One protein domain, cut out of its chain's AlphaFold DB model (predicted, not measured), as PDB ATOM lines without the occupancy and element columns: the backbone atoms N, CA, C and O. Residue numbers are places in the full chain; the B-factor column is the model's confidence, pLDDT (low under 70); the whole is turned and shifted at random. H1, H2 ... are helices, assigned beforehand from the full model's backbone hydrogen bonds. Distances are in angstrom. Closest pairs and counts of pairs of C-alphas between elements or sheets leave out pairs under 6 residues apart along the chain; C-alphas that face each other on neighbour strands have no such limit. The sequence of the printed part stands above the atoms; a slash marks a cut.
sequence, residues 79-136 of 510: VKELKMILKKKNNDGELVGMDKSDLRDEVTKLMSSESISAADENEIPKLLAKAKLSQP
ATOM      1  N   VAL A  79     -10.555 -38.002 -26.256       83.00
ATOM      2  CA  VAL A  79      -9.196 -38.555 -26.082       83.00
ATOM      3  C   VAL A  79      -8.498 -38.765 -27.432       83.00
ATOM      4  O   VAL A  79      -7.307 -38.502 -27.565       83.00
ATOM      5  N   LYS A  80      -9.243 -39.192 -28.460       83.56
ATOM      6  CA  LYS A  80      -8.720 -39.397 -29.816       83.56
ATOM      7  C   LYS A  80      -8.274 -38.085 -30.465       83.56
ATOM      8  O   LYS A  80      -7.220 -38.052 -31.090       83.56
ATOM      9  N   GLU A  81      -9.065 -37.024 -30.328       83.88
ATOM     10  CA  GLU A  81      -8.744 -35.703 -30.883       83.88
ATOM     11  C   GLU A  81      -7.567 -35.057 -30.141       83.88
ATOM     12  O   GLU A  81      -6.665 -34.535 -30.787       83.88
ATOM     13  N   LEU A  82      -7.517 -35.178 -28.809       84.38
ATOM     14  CA  LEU A  82      -6.388 -34.706 -27.999       84.38
ATOM     15  C   LEU A  82      -5.082 -35.408 -28.397       84.38
ATOM     16  O   LEU A  82      -4.089 -34.751 -28.699       84.38
ATOM     17  N   LYS A  83      -5.098 -36.744 -28.512       83.88
ATOM     18  CA  LYS A  83      -3.937 -37.508 -29.000       83.88
ATOM     19  C   LYS A  83      -3.543 -37.117 -30.420       83.88
ATOM     20  O   LYS A  83      -2.358 -37.054 -30.722       83.88
ATOM     21  N   MET A  84      -4.511 -36.835 -31.290       82.12
ATOM     22  CA  MET A  84      -4.243 -36.412 -32.666       82.12
ATOM     23  C   MET A  84      -3.483 -35.083 -32.717       82.12
ATOM     24  O   MET A  84      -2.547 -34.963 -33.502       82.12
ATOM     25  N   ILE A  85      -3.845 -34.122 -31.862       83.94
ATOM     26  CA  ILE A  85      -3.136 -32.842 -31.732       83.94
ATOM     27  C   ILE A  85      -1.703 -33.069 -31.213       83.94
ATOM     28  O   ILE A  85      -0.757 -32.489 -31.744       83.94
ATOM     29  N   LEU A  86      -1.522 -33.962 -30.232       83.62
ATOM     30  CA  LEU A  86      -0.222 -34.235 -29.597       83.62
ATOM     31  C   LEU A  86       0.740 -35.101 -30.416       83.62
ATOM     32  O   LEU A  86       1.956 -35.003 -30.243       83.62
ATOM     33  N   LYS A  87       0.222 -35.914 -31.340       79.81
ATOM     34  CA  LYS A  87       1.001 -36.853 -32.164       79.81
ATOM     35  C   LYS A  87       2.101 -36.187 -33.001       79.81
ATOM     36  O   LYS A  87       3.048 -36.841 -33.416       79.81
ATOM     37  N   LYS A  88       2.000 -34.879 -33.255       66.31
ATOM     38  CA  LYS A  88       3.042 -34.119 -33.958       66.31
ATOM     39  C   LYS A  88       4.319 -33.945 -33.119       66.31
ATOM     40  O   LYS A  88       5.392 -33.783 -33.692       66.31
ATOM     41  N   LYS A  89       4.197 -33.932 -31.789       64.69
ATOM     42  CA  LYS A  89       5.293 -33.647 -30.852       64.69
ATOM     43  C   LYS A  89       5.808 -34.908 -30.153       64.69
ATOM     44  O   LYS A  89       7.012 -35.017 -29.951       64.69
ATOM     45  N   ASN A  90       4.913 -35.850 -29.850       64.44
ATOM     46  CA  ASN A  90       5.236 -37.074 -29.117       64.44
ATOM     47  C   ASN A  90       5.063 -38.315 -30.001       64.44
ATOM     48  O   ASN A  90       4.170 -38.374 -30.849       64.44
ATOM     49  N   ASN A  91       5.890 -39.335 -29.765       64.88
ATOM     50  CA  ASN A  91       5.730 -40.637 -30.408       64.88
ATOM     51  C   ASN A  91       4.466 -41.335 -29.880       64.88
ATOM     52  O   ASN A  91       4.144 -41.215 -28.698       64.88
ATOM     53  N   ASP A  92       3.780 -42.114 -30.729       61.22
ATOM     54  CA  ASP A  92       2.512 -42.787 -30.383       61.22
ATOM     55  C   ASP A  92       2.586 -43.570 -29.058       61.22
ATOM     56  O   ASP A  92       1.598 -43.617 -28.333       61.22
ATOM     57  N   GLY A  93       3.753 -44.134 -28.718       61.72
ATOM     58  CA  GLY A  93       3.978 -44.897 -27.487       61.72
ATOM     59  C   GLY A  93       3.978 -44.074 -26.193       61.72
ATOM     60  O   GLY A  93       3.616 -44.610 -25.154       61.72
ATOM     61  N   GLU A  94       4.316 -42.785 -26.243       64.81
ATOM     62  CA  GLU A  94       4.336 -41.904 -25.061       64.81
ATOM     63  C   GLU A  94       2.922 -41.427 -24.688       64.81
ATOM     64  O   GLU A  94       2.646 -41.097 -23.542       64.81
ATOM     65  N   LEU A  95       1.989 -41.467 -25.646       71.25
ATOM     66  CA  LEU A  95       0.579 -41.113 -25.456       71.25
ATOM     67  C   LEU A  95      -0.287 -42.318 -25.031       71.25
ATOM     68  O   LEU A  95      -1.509 -42.188 -24.870       71.25
ATOM     69  N   VAL A  96       0.294 -43.518 -24.910       71.12
ATOM     70  CA  VAL A  96      -0.398 -44.737 -24.457       71.12
ATOM     71  C   VAL A  96      -0.384 -44.779 -22.931       71.12
ATOM     72  O   VAL A  96       0.668 -44.705 -22.314       71.12
ATOM     73  N   GLY A  97      -1.560 -44.914 -22.313       73.56
ATOM     74  CA  GLY A  97      -1.703 -44.973 -20.853       73.56
ATOM     75  C   GLY A  97      -2.002 -43.635 -20.168       73.56
ATOM     76  O   GLY A  97      -2.481 -43.664 -19.042       73.56
ATOM     77  N   MET A  98      -1.819 -42.498 -20.851       78.12
ATOM     78  CA  MET A  98      -2.270 -41.189 -20.355       78.12
ATOM     79  C   MET A  98      -3.796 -41.114 -20.314       78.12
ATOM     80  O   MET A  98      -4.482 -41.529 -21.264       78.12
ATOM     81  N   ASP A  99      -4.323 -40.567 -19.225       81.69
ATOM     82  CA  ASP A  99      -5.747 -40.332 -19.057       81.69
ATOM     83  C   ASP A  99      -6.181 -39.037 -19.779       81.69
ATOM     84  O   ASP A  99      -5.402 -38.344 -20.440       81.69
ATOM     85  N   LYS A 100      -7.480 -38.720 -19.730       82.38
ATOM     86  CA  LYS A 100      -8.014 -37.553 -20.448       82.38
ATOM     87  C   LYS A 100      -7.476 -36.234 -19.881       82.38
ATOM     88  O   LYS A 100      -7.394 -35.274 -20.645       82.38
ATOM     89  N   SER A 101      -7.168 -36.169 -18.584       82.75
ATOM     90  CA  SER A 101      -6.640 -34.957 -17.954       82.75
ATOM     91  C   SER A 101      -5.181 -34.711 -18.339       82.75
ATOM     92  O   SER A 101      -4.902 -33.648 -18.891       82.75
ATOM     93  N   ASP A 102      -4.317 -35.726 -18.259       84.44
ATOM     94  CA  ASP A 102      -2.913 -35.636 -18.681       84.44
ATOM     95  C   ASP A 102      -2.770 -35.186 -20.146       84.44
ATOM     96  O   ASP A 102      -1.954 -34.331 -20.498       84.44
ATOM     97  N   LEU A 103      -3.621 -35.722 -21.030       85.06
ATOM     98  CA  LEU A 103      -3.630 -35.340 -22.445       85.06
ATOM     99  C   LEU A 103      -4.056 -33.884 -22.659       85.06
ATOM    100  O   LEU A 103      -3.607 -33.252 -23.614       85.06
ATOM    101  N   ARG A 104      -4.938 -33.338 -21.815       84.38
ATOM    102  CA  ARG A 104      -5.323 -31.921 -21.895       84.38
ATOM    103  C   ARG A 104      -4.195 -31.021 -21.424       84.38
ATOM    104  O   ARG A 104      -3.972 -29.983 -22.045       84.38
ATOM    105  N   ASP A 105      -3.476 -31.424 -20.389       84.69
ATOM    106  CA  ASP A 105      -2.353 -30.655 -19.859       84.69
ATOM    107  C   ASP A 105      -1.206 -30.595 -20.869       84.69
ATOM    108  O   ASP A 105      -0.666 -29.518 -21.134       84.69
ATOM    109  N   GLU A 106      -0.906 -31.704 -21.551       83.00
ATOM    110  CA  GLU A 106       0.069 -31.695 -22.645       83.00
ATOM    111  C   GLU A 106      -0.401 -30.865 -23.852       83.00
ATOM    112  O   GLU A 106       0.405 -30.151 -24.455       83.00
ATOM    113  N   VAL A 107      -1.698 -30.868 -24.198       83.19
ATOM    114  CA  VAL A 107      -2.213 -29.981 -25.265       83.19
ATOM    115  C   VAL A 107      -2.107 -28.517 -24.842       83.19
ATOM    116  O   VAL A 107      -1.681 -27.682 -25.635       83.19
ATOM    117  N   THR A 108      -2.410 -28.201 -23.586       84.19
ATOM    118  CA  THR A 108      -2.289 -26.851 -23.015       84.19
ATOM    119  C   THR A 108      -0.839 -26.368 -23.036       84.19
ATOM    120  O   THR A 108      -0.552 -25.226 -23.402       84.19
ATOM    121  N   LYS A 109       0.102 -27.256 -22.714       84.12
ATOM    122  CA  LYS A 109       1.543 -27.004 -22.790       84.12
ATOM    123  C   LYS A 109       2.018 -26.821 -24.231       84.12
ATOM    124  O   LYS A 109       2.862 -25.963 -24.486       84.12
ATOM    125  N   LEU A 110       1.463 -27.576 -25.182       81.69
ATOM    126  CA  LEU A 110       1.719 -27.389 -26.611       81.69
ATOM    127  C   LEU A 110       1.212 -26.024 -27.092       81.69
ATOM    128  O   LEU A 110       1.978 -25.289 -27.711       81.69
ATOM    129  N   MET A 111      -0.019 -25.648 -26.741       79.81
ATOM    130  CA  MET A 111      -0.591 -24.337 -27.067       79.81
ATOM    131  C   MET A 111       0.252 -23.202 -26.479       79.81
ATOM    132  O   MET A 111       0.633 -22.283 -27.197       79.81
ATOM    133  N   SER A 112       0.660 -23.336 -25.214       80.62
ATOM    134  CA  SER A 112       1.548 -22.376 -24.550       80.62
ATOM    135  C   SER A 112       2.904 -22.258 -25.260       80.62
ATOM    136  O   SER A 112       3.432 -21.157 -25.394       80.62
ATOM    137  N   SER A 113       3.456 -23.368 -25.770       78.19
ATOM    138  CA  SER A 113       4.708 -23.352 -26.544       78.19
ATOM    139  C   SER A 113       4.570 -22.732 -27.938       78.19
ATOM    140  O   SER A 113       5.542 -22.197 -28.462       78.19
ATOM    141  N   GLU A 114       3.372 -22.758 -28.523       74.56
ATOM    142  CA  GLU A 114       3.059 -22.103 -29.800       74.56
ATOM    143  C   GLU A 114       2.535 -20.662 -29.607       74.56
ATOM    144  O   GLU A 114       2.110 -20.032 -30.569       74.56
ATOM    145  N   SER A 115       2.616 -20.107 -28.386       74.75
ATOM    146  CA  SER A 115       2.091 -18.774 -28.017       74.75
ATOM    147  C   SER A 115       0.575 -18.616 -28.215       74.75
ATOM    148  O   SER A 115       0.071 -17.508 -28.385       74.75
ATOM    149  N   ILE A 116      -0.162 -19.728 -28.176       75.00
ATOM    150  CA  ILE A 116      -1.616 -19.783 -28.307       75.00
ATOM    151  C   ILE A 116      -2.223 -19.866 -26.904       75.00
ATOM    152  O   ILE A 116      -1.860 -20.728 -26.103       75.00
ATOM    153  N   SER A 117      -3.175 -18.985 -26.601       73.25
ATOM    154  CA  SER A 117      -3.906 -19.043 -25.333       73.25
ATOM    155  C   SER A 117      -4.819 -20.268 -25.296       73.25
ATOM    156  O   SER A 117      -5.620 -20.478 -26.204       73.25
ATOM    157  N   ALA A 118      -4.768 -21.042 -24.211       64.00
ATOM    158  CA  ALA A 118      -5.693 -22.156 -23.975       64.00
ATOM    159  C   ALA A 118      -7.164 -21.711 -23.841       64.00
ATOM    160  O   ALA A 118      -8.070 -22.534 -23.956       64.00
ATOM    161  N   ALA A 119      -7.397 -20.412 -23.621       66.12
ATOM    162  CA  ALA A 119      -8.723 -19.803 -23.612       66.12
ATOM    163  C   ALA A 119      -9.224 -19.410 -25.017       66.12
ATOM    164  O   ALA A 119     -10.365 -18.974 -25.146       66.12
ATOM    165  N   ASP A 120      -8.400 -19.532 -26.065       72.62
ATOM    166  CA  ASP A 120      -8.817 -19.199 -27.427       72.62
ATOM    167  C   ASP A 120      -9.531 -20.381 -28.098       72.62
ATOM    168  O   ASP A 120      -8.936 -21.263 -28.725       72.62
ATOM    169  N   GLU A 121     -10.856 -20.383 -27.962       77.62
ATOM    170  CA  GLU A 121     -11.757 -21.409 -28.495       77.62
ATOM    171  C   GLU A 121     -11.737 -21.517 -30.030       77.62
ATOM    172  O   GLU A 121     -12.223 -22.505 -30.587       77.62
ATOM    173  N   ASN A 122     -11.180 -20.523 -30.735       77.88
ATOM    174  CA  ASN A 122     -11.101 -20.510 -32.199       77.88
ATOM    175  C   ASN A 122      -9.856 -21.224 -32.734       77.88
ATOM    176  O   ASN A 122      -9.855 -21.691 -33.877       77.88
ATOM    177  N   GLU A 123      -8.801 -21.321 -31.925       79.00
ATOM    178  CA  GLU A 123      -7.528 -21.925 -32.324       79.00
ATOM    179  C   GLU A 123      -7.526 -23.441 -32.124       79.00
ATOM    180  O   GLU A 123      -6.943 -24.183 -32.916       79.00
ATOM    181  N   ILE A 124      -8.273 -23.940 -31.139       81.25
ATOM    182  CA  ILE A 124      -8.394 -25.377 -30.854       81.25
ATOM    183  C   ILE A 124      -8.915 -26.175 -32.075       81.25
ATOM    184  O   ILE A 124      -8.285 -27.169 -32.461       81.25
ATOM    185  N   PRO A 125     -10.004 -25.762 -32.756       80.25
ATOM    186  CA  PRO A 125     -10.445 -26.400 -33.996       80.25
ATOM    187  C   PRO A 125      -9.419 -26.333 -35.131       80.25
ATOM    188  O   PRO A 125      -9.309 -27.285 -35.906       80.25
ATOM    189  N   LYS A 126      -8.658 -25.233 -35.237       79.56
ATOM    190  CA  LYS A 126      -7.616 -25.064 -36.260       79.56
ATOM    191  C   LYS A 126      -6.445 -26.014 -36.017       79.56
ATOM    192  O   LYS A 126      -5.967 -26.636 -36.964       79.56
ATOM    193  N   LEU A 127      -6.027 -26.191 -34.762       80.38
ATOM    194  CA  LEU A 127      -5.004 -27.164 -34.369       80.38
ATOM    195  C   LEU A 127      -5.443 -28.592 -34.700       80.38
ATOM    196  O   LEU A 127      -4.684 -29.351 -35.306       80.38
ATOM    197  N   LEU A 128      -6.695 -28.937 -34.391       81.75
ATOM    198  CA  LEU A 128      -7.261 -30.236 -34.747       81.75
ATOM    199  C   LEU A 128      -7.321 -30.435 -36.268       81.75
ATOM    200  O   LEU A 128      -6.977 -31.503 -36.774       81.75
ATOM    201  N   ALA A 129      -7.731 -29.409 -37.014       78.62
ATOM    202  CA  ALA A 129      -7.774 -29.442 -38.470       78.62
ATOM    203  C   ALA A 129      -6.378 -29.634 -39.079       78.62
ATOM    204  O   ALA A 129      -6.191 -30.501 -39.934       78.62
ATOM    205  N   LYS A 130      -5.381 -28.892 -38.591       79.31
ATOM    206  CA  LYS A 130      -3.972 -29.019 -38.989       79.31
ATOM    207  C   LYS A 130      -3.424 -30.414 -38.686       79.31
ATOM    208  O   LYS A 130      -2.710 -30.985 -39.511       79.31
ATOM    209  N   ALA A 131      -3.797 -30.990 -37.543       77.00
ATOM    210  CA  ALA A 131      -3.432 -32.353 -37.177       77.00
ATOM    211  C   ALA A 131      -4.066 -33.395 -38.118       77.00
ATOM    212  O   ALA A 131      -3.374 -34.314 -38.552       77.00
ATOM    213  N   LYS A 132      -5.337 -33.216 -38.514       75.19
ATOM    214  CA  LYS A 132      -6.010 -34.060 -39.522       75.19
ATOM    215  C   LYS A 132      -5.359 -33.959 -40.906       75.19
ATOM    216  O   LYS A 132      -5.193 -34.975 -41.569       75.19
ATOM    217  N   LEU A 133      -4.973 -32.754 -41.325       70.81
ATOM    218  CA  LEU A 133      -4.289 -32.495 -42.602       70.81
ATOM    219  C   LEU A 133      -2.879 -33.098 -42.662       70.81
ATOM    220  O   LEU A 133      -2.414 -33.454 -43.739       70.81
ATOM    221  N   SER A 134      -2.208 -33.214 -41.514       64.44
ATOM    222  CA  SER A 134      -0.849 -33.765 -41.410       64.44
ATOM    223  C   SER A 134      -0.823 -35.295 -41.329       64.44
ATOM    224  O   SER A 134       0.256 -35.886 -41.347       64.44
ATOM    225  N   GLN A 135      -1.982 -35.957 -41.233       59.19
ATOM    226  CA  GLN A 135      -2.031 -37.407 -41.378       59.19
ATOM    227  C   GLN A 135      -1.813 -37.766 -42.852       59.19
ATOM    228  O   GLN A 135      -2.435 -37.146 -43.718       59.19
ATOM    229  N   PRO A 136      -0.976 -38.771 -43.169       48.38
ATOM    230  CA  PRO A 136      -0.938 -39.303 -44.520       48.38
ATOM    231  C   PRO A 136      -2.357 -39.757 -44.875       48.38
ATOM    232  O   PRO A 136      -2.907 -40.651 -44.228       48.38
TER     233      PRO A 136
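What this domain is: This is residues 79 to 136 of the 510 residues of an uncharacterized protein of Fragilariopsis cylindrus CCMP1102 (UniProt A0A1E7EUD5). The longest helix, H2, and the last helix, H3, spread apart as the two sides of a wide V, and the short helix H1 sits in its mouth, packed on both. H1 runs beside H2 and across H3; the link of residues 114 to 122 joins the V at its narrow side, and the long loop of residues 87 to 99 leads from H1 back to H2. The printed part has 58 residues with three named helices, in the order H1, H2, H3, and no named strand, so its class is all helix. It is compact, with a radius of gyration of the C-alphas of 10.8 A, and rounded, spanning 28 by 27 by 17 A.

How they stand to each other: Start with H2, residues 100 to 113, and look next at H1, residues 79 to 86. The two touch, and their closest C-alphas are those of Val 79 and Lys 100, 5.8 A apart. They run the same way at a shallow tilt of 25 degrees, and their centres are 10.0 A apart. Now look at H3, residues 123 to 133, which touches H1; the closest C-alphas are those of Ile 85 and Ala 131, 5.5 A apart. The lines of H1 and H3 are about perpendicular, at 84 degrees, with their centres 10.1 A apart. H2 and H3 are near each other, with 5 pairs of C-alphas within 10 A but no pair within 8 A. In the backbones of H1, H2 and H3, every O i to N i+4 pair is within hydrogen-bond range.

Where its parts are: Find C-alpha 100 at (-8.014, -37.553, -20.448); from there H2 runs 20.0 A, first to last C-alpha, to Ser 113 at (4.708, -23.352, -26.544). Go back to C-alpha 79 at (-9.196, -38.555, -26.082), where H1 begins; its 8 residues cover 10.6 A and end at Leu 86. H3 begins at Glu 123 and runs 15.1 A to C-alpha 133 at (-4.289, -32.495, -42.602).

The domain as a whole: The C-alphas farthest apart are those of Ala 119 and Pro 136, 29.6 A, while the first and last printed C-alphas, of Val 79 and Pro 136, are 20.2 A apart. The printed part has no cut. The link from H1 to H2 is long, with 13 residues, and the C-alphas of those residues lie 7 to 16 A from the mean of the C-alphas. The link from H2 to H3 is short, with 9 residues. The mean pLDDT of the printed part is 76.2, and you will find it under 70 at residues 88 to 94, 118 to 119 and 134 to 136 of this predicted model.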